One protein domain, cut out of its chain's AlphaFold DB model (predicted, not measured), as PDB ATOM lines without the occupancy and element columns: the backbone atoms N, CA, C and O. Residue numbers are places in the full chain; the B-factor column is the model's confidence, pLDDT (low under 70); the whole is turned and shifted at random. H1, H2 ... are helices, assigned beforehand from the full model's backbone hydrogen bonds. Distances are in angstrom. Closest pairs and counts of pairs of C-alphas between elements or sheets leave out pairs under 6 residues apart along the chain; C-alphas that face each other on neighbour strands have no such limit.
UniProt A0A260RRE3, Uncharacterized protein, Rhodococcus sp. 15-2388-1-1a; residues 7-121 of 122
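This is residues 7 to 121 of the 122 residues of an uncharacterized protein of Rhodococcus sp. 15-2388-1-1a (UniProt A0A260RRE3). An open, extended frame: the long helix H1 makes one side, H2 folds the chain back at its far end, and a long link with H3 closes a loose triangle. Residues 7 to 23 of H1 stick out at one end, and residues 110 to 121, with H4, at the other. The 115 printed residues hold four named helices, H1 to H4 in order, and no named strand: all helix, extended, radius of gyration of the C-alphas 23.4 A, spans 89 by 34 by 19 A.

Find C-alpha 7 at (0.905, -21.055, 173.836); from there H1 runs 62.8 A to residue 49. Next come H2, residues 55 to 66, and H3, residues 85 to 103, 26.6 A long. H4, residues 113 to 120, ends at (69.812, 23.022, 144.443).

Compare the four helices and you find each apart from the others, with no C-alpha within 8 A. Every O i to N i+4 pair is within hydrogen-bond range in H1, H2 and H4, and 14 of 15 in H3.

The C-alphas of Ala 7 and Lys 121, the two farthest apart, are 89.2 A apart. The printed part has no cut. The link from H2 to H3, residues 67 to 84, is long. Look for pLDDT under 70 at residues 106 to 110 and 121.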
ATOM      1  N   ALA A   7      -0.149 -20.409 174.612       90.44
ATOM      2  CA  ALA A   7       0.905 -21.055 173.836       90.44
ATOM      3  C   ALA A   7       0.907 -20.633 172.356       90.44
ATOM      4  O   ALA A   7       1.975 -20.364 171.809       90.44
ATOM      5  N   ASP A   8      -0.269 -20.517 171.734       92.75
ATOM      6  CA  ASP A   8      -0.393 -20.084 170.338       92.75
ATOM      7  C   ASP A   8       0.038 -18.623 170.193       92.75
ATOM      8  O   ASP A   8       0.720 -18.265 169.233       92.75
ATOM      9  N   LEU A   9      -0.315 -17.772 171.167       92.06
ATOM     10  CA  LEU A   9       0.122 -16.375 171.189       92.06
ATOM     11  C   LEU A   9       1.650 -16.278 171.301       92.06
ATOM     12  O   LEU A   9       2.272 -15.529 170.549       92.06
ATOM     13  N   CYS A  10       2.268 -17.049 172.201       93.94
ATOM     14  CA  CYS A  10       3.725 -17.104 172.318       93.94
ATOM     15  C   CYS A  10       4.385 -17.592 171.021       93.94
ATOM     16  O   CYS A  10       5.362 -16.992 170.578       93.94
ATOM     17  N   ALA A  11       3.846 -18.640 170.393       94.38
ATOM     18  CA  ALA A  11       4.359 -19.157 169.126       94.38
ATOM     19  C   ALA A  11       4.289 -18.104 168.011       94.38
ATOM     20  O   ALA A  11       5.267 -17.920 167.288       94.38
ATOM     21  N   LEU A  12       3.180 -17.364 167.921       95.75
ATOM     22  CA  LEU A  12       3.017 -16.284 166.949       95.75
ATOM     23  C   LEU A  12       4.034 -15.154 167.164       95.75
ATOM     24  O   LEU A  12       4.622 -14.674 166.199       95.75
ATOM     25  N   VAL A  13       4.269 -14.743 168.415       96.50
ATOM     26  CA  VAL A  13       5.269 -13.711 168.737       96.50
ATOM     27  C   VAL A  13       6.675 -14.175 168.359       96.50
ATOM     28  O   VAL A  13       7.428 -13.416 167.755       96.50
ATOM     29  N   HIS A  14       7.034 -15.422 168.671       96.69
ATOM     30  CA  HIS A  14       8.343 -15.963 168.305       96.69
ATOM     31  C   HIS A  14       8.539 -16.067 166.790       96.69
ATOM     32  O   HIS A  14       9.611 -15.718 166.301       96.69
ATOM     33  N   ASP A  15       7.518 -16.504 166.050       97.25
ATOM     34  CA  ASP A  15       7.566 -16.564 164.586       97.25
ATOM     35  C   ASP A  15       7.698 -15.165 163.968       97.25
ATOM     36  O   ASP A  15       8.519 -14.961 163.077       97.25
ATOM     37  N   ALA A  16       6.963 -14.173 164.484       96.75
ATOM     38  CA  ALA A  16       7.079 -12.788 164.034       96.75
ATOM     39  C   ALA A  16       8.506 -12.243 164.220       96.75
ATOM     40  O   ALA A  16       9.096 -11.736 163.269       96.75
ATOM     41  N   LEU A  17       9.101 -12.436 165.404       97.38
ATOM     42  CA  LEU A  17      10.481 -12.017 165.673       97.38
ATOM     43  C   LEU A  17      11.494 -12.731 164.765       97.38
ATOM     44  O   LEU A  17      12.422 -12.106 164.257       97.38
ATOM     45  N   ALA A  18      11.304 -14.030 164.515       96.75
ATOM     46  CA  ALA A  18      12.179 -14.791 163.627       96.75
ATOM     47  C   ALA A  18      12.108 -14.297 162.172       96.75
ATOM     48  O   ALA A  18      13.125 -14.272 161.475       96.75
ATOM     49  N   ARG A  19      10.919 -13.890 161.707       96.12
ATOM     50  CA  ARG A  19      10.732 -13.299 160.374       96.12
ATOM     51  C   ARG A  19      11.382 -11.927 160.266       96.12
ATOM     52  O   ARG A  19      12.037 -11.678 159.258       96.12
ATOM     53  N   ASP A  20      11.258 -11.085 161.288       95.62
ATOM     54  CA  ASP A  20      11.906  -9.769 161.318       95.62
ATOM     55  C   ASP A  20      13.438  -9.899 161.268       95.62
ATOM     56  O   ASP A  20      14.102  -9.227 160.474       95.62
ATOM     57  N   ASP A  21      14.007 -10.834 162.037       95.12
ATOM     58  CA  ASP A  21      15.441 -11.148 161.993       95.12
ATOM     59  C   ASP A  21      15.876 -11.654 160.612       95.12
ATOM     60  O   ASP A  21      16.930 -11.271 160.091       95.12
ATOM     61  N   GLN A  22      15.076 -12.533 160.003       96.31
ATOM     62  CA  GLN A  22      15.354 -13.059 158.672       96.31
ATOM     63  C   GLN A  22      15.294 -11.958 157.610       96.31
ATOM     64  O   GLN A  22      16.167 -11.914 156.742       96.31
ATOM     65  N   GLN A  23      14.311 -11.062 157.694       94.75
ATOM     66  CA  GLN A  23      14.183  -9.919 156.800       94.75
ATOM     67  C   GLN A  23      15.417  -9.022 156.900       94.75
ATOM     68  O   GLN A  23      16.036  -8.735 155.881       94.75
ATOM     69  N   GLY A  24      15.856  -8.685 158.118       93.69
ATOM     70  CA  GLY A  24      17.055  -7.869 158.320       93.69
ATOM     71  C   GLY A  24      18.319  -8.482 157.703       93.69
ATOM     72  O   GLY A  24      19.123  -7.774 157.099       93.69
ATOM     73  N   ARG A  25      18.486  -9.809 157.795       94.81
ATOM     74  CA  ARG A  25      19.604 -10.522 157.147       94.81
ATOM     75  C   ARG A  25      19.496 -10.502 155.626       94.81
ATOM     76  O   ARG A  25      20.503 -10.323 154.946       94.81
ATOM     77  N   THR A  26      18.298 -10.728 155.094       96.44
ATOM     78  CA  THR A  26      18.052 -10.706 153.650       96.44
ATOM     79  C   THR A  26      18.312  -9.314 153.079       96.44
ATOM     80  O   THR A  26      19.012  -9.208 152.074       96.44
ATOM     81  N   ASP A  27      17.831  -8.265 153.743       95.81
ATOM     82  CA  ASP A  27      18.026  -6.879 153.317       95.81
ATOM     83  C   ASP A  27      19.513  -6.510 153.284       95.81
ATOM     84  O   ASP A  27      19.984  -5.967 152.286       95.81
ATOM     85  N   GLU A  28      20.287  -6.880 154.314       96.19
ATOM     86  CA  GLU A  28      21.734  -6.629 154.310       96.19
ATOM     87  C   GLU A  28      22.449  -7.425 153.209       96.19
ATOM     88  O   GLU A  28      23.297  -6.883 152.505       96.19
ATOM     89  N   ASN A  29      22.081  -8.690 152.991       96.62
ATOM     90  CA  ASN A  29      22.665  -9.487 151.911       96.62
ATOM     91  C   ASN A  29      22.392  -8.869 150.529       96.62
ATOM     92  O   ASN A  29      23.292  -8.826 149.691       96.62
ATOM     93  N   ILE A  30      21.174  -8.371 150.294       97.38
ATOM     94  CA  ILE A  30      20.808  -7.677 149.053       97.38
ATOM     95  C   ILE A  30      21.603  -6.377 148.917       97.38
ATOM     96  O   ILE A  30      22.145  -6.100 147.849       97.38
ATOM     97  N   ALA A  31      21.726  -5.607 149.999       97.62
ATOM     98  CA  ALA A  31      22.496  -4.370 150.012       97.62
ATOM     99  C   ALA A  31      23.975  -4.618 149.660       97.62
ATOM    100  O   ALA A  31      24.547  -3.918 148.825       97.62
ATOM    101  N   MET A  32      24.583  -5.667 150.226       96.00
ATOM    102  CA  MET A  32      25.954  -6.068 149.900       96.00
ATOM    103  C   MET A  32      26.121  -6.535 148.448       96.00
ATOM    104  O   MET A  32      27.185  -6.321 147.866       96.00
ATOM    105  N   LEU A  33      25.115  -7.200 147.871       97.62
ATOM    106  CA  LEU A  33      25.128  -7.587 146.458       97.62
ATOM    107  C   LEU A  33      25.060  -6.356 145.555       97.62
ATOM    108  O   LEU A  33      25.904  -6.216 144.680       97.62
ATOM    109  N   LEU A  34      24.146  -5.423 145.831       97.62
ATOM    110  CA  LEU A  34      24.021  -4.182 145.064       97.62
ATOM    111  C   LEU A  34      25.327  -3.373 145.055       97.62
ATOM    112  O   LEU A  34      25.747  -2.890 144.006       97.62
ATOM    113  N   ASP A  35      25.994  -3.258 146.205       97.75
ATOM    114  CA  ASP A  35      27.272  -2.546 146.299       97.75
ATOM    115  C   ASP A  35      28.363  -3.200 145.427       97.75
ATOM    116  O   ASP A  35      29.153  -2.511 144.774       97.75
ATOM    117  N   ARG A  36      28.406  -4.539 145.396       96.88
ATOM    118  CA  ARG A  36      29.360  -5.309 144.580       96.88
ATOM    119  C   ARG A  36      29.061  -5.187 143.094       96.88
ATOM    120  O   ARG A  36      29.988  -4.933 142.330       96.88
ATOM    121  N   ASP A  37      27.797  -5.320 142.716       97.81
ATOM    122  CA  ASP A  37      27.356  -5.220 141.328       97.81
ATOM    123  C   ASP A  37      27.643  -3.820 140.779       97.81
ATOM    124  O   ASP A  37      28.180  -3.681 139.682       97.81
ATOM    125  N   ASN A  38      27.382  -2.766 141.561       97.31
ATOM    126  CA  ASN A  38      27.725  -1.407 141.150       97.31
ATOM    127  C   ASN A  38      29.237  -1.233 140.962       97.31
ATOM    128  O   ASN A  38      29.671  -0.682 139.954       97.31
ATOM    129  N   PHE A  39      30.052  -1.733 141.898       96.25
ATOM    130  CA  PHE A  39      31.507  -1.694 141.754       96.25
ATOM    131  C   PHE A  39      31.988  -2.435 140.496       96.25
ATOM    132  O   PHE A  39      32.890  -1.955 139.802       96.25
ATOM    133  N   GLU A  40      31.415  -3.604 140.204       96.62
ATOM    134  CA  GLU A  40      31.746  -4.380 139.012       96.62
ATOM    135  C   GLU A  40      31.377  -3.618 137.739       96.62
ATOM    136  O   GLU A  40      32.227  -3.465 136.860       96.62
ATOM    137  N   LEU A  41      30.161  -3.075 137.660       96.44
ATOM    138  CA  LEU A  41      29.701  -2.297 136.511       96.44
ATOM    139  C   LEU A  41      30.571  -1.061 136.268       96.44
ATOM    140  O   LEU A  41      31.010  -0.846 135.138       96.44
ATOM    141  N   ASP A  42      30.892  -0.301 137.316       95.19
ATOM    142  CA  ASP A  42      31.781   0.862 137.219       95.19
ATOM    143  C   ASP A  42      33.185   0.455 136.742       95.19
ATOM    144  O   ASP A  42      33.804   1.127 135.909       95.19
ATOM    145  N   SER A  43      33.687  -0.681 137.233       93.00
ATOM    146  CA  SER A  43      34.996  -1.218 136.851       93.00
ATOM    147  C   SER A  43      35.029  -1.687 135.396       93.00
ATOM    148  O   SER A  43      35.998  -1.405 134.688       93.00
ATOM    149  N   LEU A  44      33.989  -2.389 134.940       95.56
ATOM    150  CA  LEU A  44      33.855  -2.855 133.559       95.56
ATOM    151  C   LEU A  44      33.693  -1.682 132.596       95.56
ATOM    152  O   LEU A  44      34.391  -1.622 131.585       95.56
ATOM    153  N   TYR A  45      32.839  -0.718 132.941       94.75
ATOM    154  CA  TYR A  45      32.645   0.481 132.139       94.75
ATOM    155  C   TYR A  45      33.956   1.254 131.981       94.75
ATOM    156  O   TYR A  45      34.360   1.555 130.859       94.75
ATOM    157  N   SER A  46      34.682   1.472 133.084       91.62
ATOM    158  CA  SER A  46      36.000   2.111 133.062       91.62
ATOM    159  C   SER A  46      36.984   1.374 132.150       91.62
ATOM    160  O   SER A  46      37.677   2.010 131.355       91.62
ATOM    161  N   GLN A  47      37.017   0.040 132.186       90.31
ATOM    162  CA  GLN A  47      37.868  -0.753 131.291       90.31
ATOM    163  C   GLN A  47      37.484  -0.602 129.816       90.31
ATOM    164  O   GLN A  47      38.371  -0.560 128.966       90.31
ATOM    165  N   TRP A  48      36.191  -0.517 129.499       91.44
ATOM    166  CA  TRP A  48      35.721  -0.356 128.121       91.44
ATOM    167  C   TRP A  48      35.990   1.035 127.556       91.44
ATOM    168  O   TRP A  48      36.224   1.167 126.356       91.44
ATOM    169  N   THR A  49      35.953   2.069 128.396       91.75
ATOM    170  CA  THR A  49      36.104   3.460 127.952       91.75
ATOM    171  C   THR A  49      37.523   4.004 128.074       91.75
ATOM    172  O   THR A  49      37.831   5.021 127.458       91.75
ATOM    173  N   THR A  50      38.389   3.382 128.878       89.69
ATOM    174  CA  THR A  50      39.768   3.854 129.068       89.69
ATOM    175  C   THR A  50      40.621   3.516 127.846       89.69
ATOM    176  O   THR A  50      40.870   2.344 127.568       89.69
ATOM    177  N   ASP A  51      41.140   4.535 127.152       90.19
ATOM    178  CA  ASP A  51      42.155   4.329 126.115       90.19
ATOM    179  C   ASP A  51      43.492   3.914 126.770       90.19
ATOM    180  O   ASP A  51      44.089   4.695 127.521       90.19
ATOM    181  N   PRO A  52      44.019   2.705 126.493       83.62
ATOM    182  CA  PRO A  52      45.287   2.245 127.064       83.62
ATOM    183  C   PRO A  52      46.500   3.080 126.621       83.62
ATOM    184  O   PRO A  52      47.576   2.990 127.225       83.62
ATOM    185  N   ASN A  53      46.368   3.873 125.556       88.25
ATOM    186  CA  ASN A  53      47.430   4.725 125.041       88.25
ATOM    187  C   ASN A  53      47.368   6.169 125.525       88.25
ATOM    188  O   ASN A  53      48.334   6.895 125.271       88.25
ATOM    189  N   ASP A  54      46.331   6.542 126.276       89.69
ATOM    190  CA  ASP A  54      46.160   7.891 126.796       89.69
ATOM    191  C   ASP A  54      47.380   8.316 127.653       89.69
ATOM    192  O   ASP A  54      47.724   7.655 128.652       89.69
ATOM    193  N   PRO A  55      48.083   9.403 127.274       89.19
ATOM    194  CA  PRO A  55      49.197   9.944 128.042       89.19
ATOM    195  C   PRO A  55      48.836  10.303 129.490       89.19
ATOM    196  O   PRO A  55      49.682  10.147 130.376       89.19
ATOM    197  N   GLU A  56      47.608  10.753 129.756       88.94
ATOM    198  CA  GLU A  56      47.161  11.177 131.085       88.94
ATOM    199  C   GLU A  56      47.023   9.986 132.039       88.94
ATOM    200  O   GLU A  56      47.499  10.034 133.180       88.94
ATOM    201  N   VAL A  57      46.472   8.869 131.556       85.56
ATOM    202  CA  VAL A  57      46.346   7.618 132.322       85.56
ATOM    203  C   VAL A  57      47.730   7.086 132.700       85.56
ATOM    204  O   VAL A  57      47.982   6.737 133.861       85.56
ATOM    205  N   LYS A  58      48.675   7.096 131.750       88.06
ATOM    206  CA  LYS A  58      50.071   6.692 131.991       88.06
ATOM    207  C   LYS A  58      50.771   7.621 132.985       88.06
ATOM    208  O   LYS A  58      51.473   7.135 133.876       88.06
ATOM    209  N   ALA A  59      50.569   8.934 132.868       89.19
ATOM    210  CA  ALA A  59      51.139   9.918 133.785       89.19
ATOM    211  C   ALA A  59      50.598   9.747 135.215       89.19
ATOM    212  O   ALA A  59      51.379   9.751 136.169       89.19
ATOM    213  N   SER A  60      49.293   9.514 135.366       86.00
ATOM    214  CA  SER A  60      48.640   9.271 136.658       86.00
ATOM    215  C   SER A  60      49.155   7.995 137.333       86.00
ATOM    216  O   SER A  60      49.539   8.010 138.508       86.00
ATOM    217  N   ALA A  61      49.262   6.893 136.585       85.81
ATOM    218  CA  ALA A  61      49.822   5.643 137.097       85.81
ATOM    219  C   ALA A  61      51.297   5.797 137.514       85.81
ATOM    220  O   ALA A  61      51.708   5.310 138.574       85.81
ATOM    221  N   ALA A  62      52.095   6.510 136.713       87.12
ATOM    222  CA  ALA A  62      53.493   6.792 137.025       87.12
ATOM    223  C   ALA A  62      53.642   7.678 138.272       87.12
ATOM    224  O   ALA A  62      54.516   7.418 139.101       87.12
ATOM    225  N   ASP A  63      52.786   8.687 138.444       86.56
ATOM    226  CA  ASP A  63      52.796   9.560 139.617       86.56
ATOM    227  C   ASP A  63      52.385   8.810 140.893       86.56
ATOM    228  O   ASP A  63      53.089   8.900 141.900       86.56
ATOM    229  N   ARG A  64      51.338   7.970 140.850       84.81
ATOM    230  CA  ARG A  64      50.971   7.086 141.978       84.81
ATOM    231  C   ARG A  64      52.128   6.175 142.380       84.81
ATOM    232  O   ARG A  64      52.487   6.111 143.557       84.81
ATOM    233  N   LYS A  65      52.777   5.547 141.394       85.94
ATOM    234  CA  LYS A  65      53.973   4.720 141.612       85.94
ATOM    235  C   LYS A  65      55.127   5.535 142.203       85.94
ATOM    236  O   LYS A  65      55.793   5.060 143.119       85.94
ATOM    237  N   ARG A  66      55.350   6.769 141.732       84.06
ATOM    238  CA  ARG A  66      56.379   7.686 142.259       84.06
ATOM    239  C   ARG A  66      56.119   8.059 143.717       84.06
ATOM    240  O   ARG A  66      57.069   8.158 144.489       84.06
ATOM    241  N   ARG A  67      54.851   8.258 144.081       83.00
ATOM    242  CA  ARG A  67      54.403   8.535 145.453       83.00
ATOM    243  C   ARG A  67      54.378   7.284 146.340       83.00
ATOM    244  O   ARG A  67      54.110   7.407 147.524       83.00
ATOM    245  N   GLY A  68      54.656   6.093 145.805       83.62
ATOM    246  CA  GLY A  68      54.610   4.847 146.576       83.62
ATOM    247  C   GLY A  68      53.196   4.446 147.005       83.62
ATOM    248  O   GLY A  68      53.039   3.679 147.948       83.62
ATOM    249  N   ILE A  69      52.168   4.968 146.329       84.88
ATOM    250  CA  ILE A  69      50.775   4.607 146.585       84.88
ATOM    251  C   ILE A  69      50.533   3.249 145.925       84.88
ATOM    252  O   ILE A  69      50.541   3.136 144.695       84.88
ATOM    253  N   LYS A  70      50.362   2.211 146.745       81.69
ATOM    254  CA  LYS A  70      50.042   0.860 146.280       81.69
ATOM    255  C   LYS A  70      48.524   0.682 146.208       81.69
ATOM    256  O   LYS A  70      47.827   1.145 147.110       81.69
ATOM    257  N   PRO A  71      48.008  -0.004 145.175       83.81
ATOM    258  CA  PRO A  71      46.599  -0.365 145.140       83.81
ATOM    259  C   PRO A  71      46.250  -1.272 146.329       83.81
ATOM    260  O   PRO A  71      47.088  -2.044 146.803       83.81
ATOM    261  N   SER A  72      45.008  -1.172 146.801       88.38
ATOM    262  CA  SER A  72      44.481  -2.072 147.828       88.38
ATOM    263  C   SER A  72      44.490  -3.522 147.319       88.38
ATOM    264  O   SER A  72      44.164  -3.749 146.152       88.38
ATOM    265  N   PRO A  73      44.839  -4.517 148.159       89.19
ATOM    266  CA  PRO A  73      44.793  -5.929 147.772       89.19
ATOM    267  C   PRO A  73      43.366  -6.432 147.524       89.19
ATOM    268  O   PRO A  73      43.181  -7.433 146.840       89.19
ATOM    269  N   GLN A  74      42.365  -5.755 148.090       90.06
ATOM    270  CA  GLN A  74      40.948  -6.028 147.869       90.06
ATOM    271  C   GLN A  74      40.264  -4.788 147.285       90.06
ATOM    272  O   GLN A  74      40.675  -3.666 147.608       90.06
ATOM    273  N   PRO A  75      39.229  -4.958 146.446       92.06
ATOM    274  CA  PRO A  75      38.482  -3.834 145.902       92.06
ATOM    275  C   PRO A  75      37.882  -2.988 147.030       92.06
ATOM    276  O   PRO A  75      37.341  -3.513 148.004       92.06
ATOM    277  N   LEU A  76      38.003  -1.668 146.898       94.06
ATOM    278  CA  LEU A  76      37.372  -0.717 147.807       94.06
ATOM    279  C   LEU A  76      35.959  -0.449 147.299       94.06
ATOM    280  O   LEU A  76      35.777   0.311 146.351       94.06
ATOM    281  N   ILE A  77      34.981  -1.110 147.909       95.94
ATOM    282  CA  ILE A  77      33.579  -1.057 147.495       95.94
ATOM    283  C   ILE A  77      32.856  -0.005 148.336       95.94
ATOM    284  O   ILE A  77      32.880  -0.070 149.566       95.94
ATOM    285  N   ALA A  78      32.235   0.970 147.672       95.81
ATOM    286  CA  ALA A  78      31.458   2.010 148.333       95.81
ATOM    287  C   ALA A  78      30.061   1.481 148.717       95.81
ATOM    288  O   ALA A  78      29.424   0.833 147.888       95.81
ATOM    289  N   PRO A  79      29.562   1.773 149.932       96.56
ATOM    290  CA  PRO A  79      28.219   1.379 150.346       96.56
ATOM    291  C   PRO A  79      27.176   2.338 149.765       96.56
ATOM    292  O   PRO A  79      26.923   3.412 150.319       96.56
ATOM    293  N   ILE A  80      26.582   1.962 148.636       96.12
ATOM    294  CA  ILE A  80      25.584   2.765 147.921       96.12
ATOM    295  C   ILE A  80      24.146   2.372 148.274       96.12
ATOM    296  O   ILE A  80      23.234   3.189 148.142       96.12
ATOM    297  N   ALA A  81      23.933   1.130 148.708       96.56
ATOM    298  CA  ALA A  81      22.610   0.621 149.021       96.56
ATOM    299  C   ALA A  81      22.008   1.311 150.254       96.56
ATOM    300  O   ALA A  81      22.714   1.670 151.200       96.56
ATOM    301  N   LEU A  82      20.679   1.452 150.264       93.56
ATOM    302  CA  LEU A  82      19.946   1.958 151.421       93.56
ATOM    303  C   LEU A  82      19.916   0.897 152.523       93.56
ATOM    304  O   LEU A  82      19.483  -0.230 152.299       93.56
ATOM    305  N   ARG A  83      20.348   1.284 153.723       93.06
ATOM    306  CA  ARG A  83      20.408   0.424 154.908       93.06
ATOM    307  C   ARG A  83      19.767   1.102 156.108       93.06
ATOM    308  O   ARG A  83      19.481   2.300 156.095       93.06
ATOM    309  N   ARG A  84      19.618   0.333 157.186       91.19
ATOM    310  CA  ARG A  84      19.360   0.894 158.516       91.19
ATOM    311  C   ARG A  84      20.460   1.911 158.867       91.19
ATOM    312  O   ARG A  84      21.632   1.608 158.613       91.19
ATOM    313  N   PRO A  85      20.120   3.079 159.444       91.44
ATOM    314  CA  PRO A  85      21.084   4.150 159.706       91.44
ATOM    315  C   PRO A  85      22.335   3.681 160.452       91.44
ATOM    316  O   PRO A  85      23.450   4.012 160.052       91.44
ATOM    317  N   GLU A  86      22.169   2.826 161.464       91.94
ATOM    318  CA  GLU A  86      23.280   2.311 162.264       91.94
ATOM    319  C   GLU A  86      24.294   1.489 161.452       91.94
ATOM    320  O   GLU A  86      25.493   1.573 161.706       91.94
ATOM    321  N   LEU A  87      23.845   0.719 160.456       93.50
ATOM    322  CA  LEU A  87      24.737  -0.056 159.589       93.50
ATOM    323  C   LEU A  87      25.356   0.838 158.517       93.50
ATOM    324  O   LEU A  87      26.552   0.735 158.247       93.50
ATOM    325  N   GLN A  88      24.562   1.746 157.946       93.94
ATOM    326  CA  GLN A  88      25.025   2.668 156.913       93.94
ATOM    327  C   GLN A  88      26.220   3.499 157.395       93.94
ATOM    328  O   GLN A  88      27.230   3.597 156.697       93.94
ATOM    329  N   GLU A  89      26.140   4.057 158.604       94.88
ATOM    330  CA  GLU A  89      27.228   4.840 159.195       94.88
ATOM    331  C   GLU A  89      28.507   4.013 159.378       94.88
ATOM    332  O   GLU A  89      29.605   4.487 159.069       94.88
ATOM    333  N   ILE A  90      28.371   2.760 159.828       95.88
ATOM    334  CA  ILE A  90      29.502   1.841 160.003       95.88
ATOM    335  C   ILE A  90      30.186   1.579 158.660       95.88
ATOM    336  O   ILE A  90      31.407   1.730 158.561       95.88
ATOM    337  N   TYR A  91      29.426   1.228 157.620       96.12
ATOM    338  CA  TYR A  91      29.993   0.923 156.307       96.12
ATOM    339  C   TYR A  91      30.625   2.150 155.645       96.12
ATOM    340  O   TYR A  91      31.728   2.046 155.104       96.12
ATOM    341  N   ILE A  92      29.987   3.325 155.725       96.31
ATOM    342  CA  ILE A  92      30.561   4.578 155.205       96.31
ATOM    343  C   ILE A  92      31.902   4.860 155.882       96.31
ATOM    344  O   ILE A  92      32.885   5.179 155.211       96.31
ATOM    345  N   LYS A  93      31.959   4.718 157.210       96.62
ATOM    346  CA  LYS A  93      33.183   4.953 157.974       96.62
ATOM    347  C   LYS A  93      34.289   3.972 157.582       96.62
ATOM    348  O   LYS A  93      35.407   4.403 157.308       96.62
ATOM    349  N   GLN A  94      33.981   2.677 157.496       95.38
ATOM    350  CA  GLN A  94      34.941   1.651 157.074       95.38
ATOM    351  C   GLN A  94      35.482   1.916 155.665       95.38
ATOM    352  O   GLN A  94      36.690   1.825 155.438       95.38
ATOM    353  N   TYR A  95      34.606   2.289 154.729       96.06
ATOM    354  CA  TYR A  95      35.002   2.657 153.374       96.06
ATOM    355  C   TYR A  95      35.923   3.882 153.374       96.06
ATOM    356  O   TYR A  95      37.003   3.837 152.784       96.06
ATOM    357  N   ALA A  96      35.552   4.950 154.085       95.62
ATOM    358  CA  ALA A  96      36.356   6.167 154.176       95.62
ATOM    359  C   ALA A  96      37.752   5.899 154.768       95.62
ATOM    360  O   ALA A  96      38.756   6.364 154.226       95.62
ATOM    361  N   GLU A  97      37.834   5.096 155.832       94.31
ATOM    362  CA  GLU A  97      39.100   4.684 156.445       94.31
ATOM    363  C   GLU A  97      39.966   3.861 155.481       94.31
ATOM    364  O   GLU A  97      41.182   4.066 155.398       94.31
ATOM    365  N   ALA A  98      39.358   2.945 154.722       92.75
ATOM    366  CA  ALA A  98      40.067   2.141 153.735       92.75
ATOM    367  C   ALA A  98      40.585   3.005 152.574       92.75
ATOM    368  O   ALA A  98      41.763   2.919 152.218       92.75
ATOM    369  N   VAL A  99      39.755   3.903 152.036       92.31
ATOM    370  CA  VAL A  99      40.164   4.867 151.005       92.31
ATOM    371  C   VAL A  99      41.318   5.726 151.504       92.31
ATOM    372  O   VAL A  99      42.320   5.857 150.802       92.31
ATOM    373  N   GLN A 100      41.234   6.262 152.721       90.75
ATOM    374  CA  GLN A 100      42.309   7.063 153.299       90.75
ATOM    375  C   GLN A 100      43.604   6.252 153.426       90.75
ATOM    376  O   GLN A 100      44.673   6.726 153.031       90.75
ATOM    377  N   ARG A 101      43.520   5.011 153.919       88.56
ATOM    378  CA  ARG A 101      44.672   4.116 154.088       88.56
ATOM    379  C   ARG A 101      45.397   3.843 152.771       88.56
ATOM    380  O   ARG A 101      46.621   3.889 152.748       88.56
ATOM    381  N   TYR A 102      44.657   3.575 151.697       87.25
ATOM    382  CA  TYR A 102      45.234   3.198 150.401       87.25
ATOM    383  C   TYR A 102      45.452   4.374 149.442       87.25
ATOM    384  O   TYR A 102      46.103   4.204 148.416       87.25
ATOM    385  N   SER A 103      44.962   5.570 149.772       82.62
ATOM    386  CA  SER A 103      45.259   6.799 149.018       82.62
ATOM    387  C   SER A 103      46.471   7.554 149.569       82.62
ATOM    388  O   SER A 103      47.045   8.394 148.876       82.62
ATOM    389  N   THR A 104      46.875   7.267 150.809       78.56
ATOM    390  CA  THR A 104      48.010   7.933 151.457       78.56
ATOM    391  C   THR A 104      49.329   7.265 151.038       78.56
ATOM    392  O   THR A 104      49.431   6.040 151.089       78.56
ATOM    393  N   PRO A 105      50.358   8.028 150.624       71.88
ATOM    394  CA  PRO A 105      51.666   7.466 150.286       71.88
ATOM    395  C   PRO A 105      52.316   6.751 151.487       71.88
ATOM    396  O   PRO A 105      52.248   7.238 152.617       71.88
ATOM    397  N   GLU A 106      52.976   5.606 151.251       64.69
ATOM    398  CA  GLU A 106      53.757   4.870 152.262       64.69
ATOM    399  C   GLU A 106      54.982   5.699 152.712       64.69
ATOM    400  O   GLU A 106      56.096   5.494 152.240       64.69
ATOM    401  N   ARG A 107      54.757   6.616 153.664       59.41
ATOM    402  CA  ARG A 107      55.730   7.504 154.335       59.41
ATOM    403  C   ARG A 107      56.497   8.467 153.420       59.41
ATOM    404  O   ARG A 107      56.823   8.184 152.272       59.41
ATOM    405  N   ASP A 108      56.851   9.618 153.995       59.19
ATOM    406  CA  ASP A 108      57.811  10.552 153.413       59.19
ATOM    407  C   ASP A 108      59.081   9.797 153.031       59.19
ATOM    408  O   ASP A 108      59.870   9.362 153.879       59.19
ATOM    409  N   ARG A 109      59.273   9.616 151.724       61.59
ATOM    410  CA  ARG A 109      60.526   9.119 151.179       61.59
ATOM    411  C   ARG A 109      61.616  10.050 151.701       61.59
ATOM    412  O   ARG A 109      61.651  11.215 151.311       61.59
ATOM    413  N   LYS A 110      62.498   9.554 152.579       66.44
ATOM    414  CA  LYS A 110      63.688  10.304 153.004       66.44
ATOM    415  C   LYS A 110      64.443  10.694 151.736       66.44
ATOM    416  O   LYS A 110      64.979   9.821 151.052       66.44
ATOM    417  N   LEU A 111      64.401  11.981 151.392       71.00
ATOM    418  CA  LEU A 111      65.100  12.532 150.236       71.00
ATOM    419  C   LEU A 111      66.572  12.148 150.357       71.00
ATOM    420  O   LEU A 111      67.204  12.396 151.386       71.00
ATOM    421  N   SER A 112      67.107  11.498 149.328       77.69
ATOM    422  CA  SER A 112      68.528  11.181 149.314       77.69
ATOM    423  C   SER A 112      69.335  12.463 149.101       77.69
ATOM    424  O   SER A 112      68.842  13.440 148.532       77.69
ATOM    425  N   LEU A 113      70.610  12.463 149.502       77.88
ATOM    426  CA  LEU A 113      71.513  13.593 149.257       77.88
ATOM    427  C   LEU A 113      71.565  13.965 147.759       77.88
ATOM    428  O   LEU A 113      71.653  15.137 147.409       77.88
ATOM    429  N   ALA A 114      71.443  12.972 146.872       79.69
ATOM    430  CA  ALA A 114      71.388  13.173 145.427       79.69
ATOM    431  C   ALA A 114      70.121  13.924 144.973       79.69
ATOM    432  O   ALA A 114      70.202  14.758 144.068       79.69
ATOM    433  N   ASP A 115      68.974  13.673 145.610       80.19
ATOM    434  CA  ASP A 115      67.721  14.384 145.327       80.19
ATOM    435  C   ASP A 115      67.824  15.856 145.757       80.19
ATOM    436  O   ASP A 115      67.471  16.756 144.993       80.19
ATOM    437  N   ILE A 116      68.418  16.111 146.928       81.56
ATOM    438  CA  ILE A 116      68.659  17.464 147.457       81.56
ATOM    439  C   ILE A 116      69.625  18.244 146.548       81.56
ATOM    440  O   ILE A 116      69.389  19.407 146.219       81.56
ATOM    441  N   LEU A 117      70.701  17.601 146.084       82.88
ATOM    442  CA  LEU A 117      71.686  18.223 145.193       82.88
ATOM    443  C   LEU A 117      71.114  18.547 143.804       82.88
ATOM    444  O   LEU A 117      71.507  19.552 143.210       82.88
ATOM    445  N   ARG A 118      70.171  17.743 143.291       80.88
ATOM    446  CA  ARG A 118      69.440  18.061 142.050       80.88
ATOM    447  C   ARG A 118      68.489  19.242 142.224       80.88
ATOM    448  O   ARG A 118      68.375  20.044 141.304       80.88
ATOM    449  N   MET A 119      67.848  19.373 143.384       77.75
ATOM    450  CA  MET A 119      66.959  20.502 143.686       77.75
ATOM    451  C   MET A 119      67.711  21.836 143.809       77.75
ATOM    452  O   MET A 119      67.174  22.866 143.422       77.75
ATOM    453  N   ARG A 120      68.966  21.822 144.286       76.25
ATOM    454  CA  ARG A 120      69.812  23.022 144.443       76.25
ATOM    455  C   ARG A 120      70.405  23.561 143.131       76.25
ATOM    456  O   ARG A 120      70.883  24.686 143.106       76.25
ATOM    457  N   LYS A 121      70.429  22.764 142.057       65.06
ATOM    458  CA  LYS A 121      70.995  23.149 140.746       65.06
ATOM    459  C   LYS A 121      69.996  23.856 139.811       65.06
ATOM    460  O   LYS A 121      70.293  23.988 138.626       65.06
TER     461      LYS A 121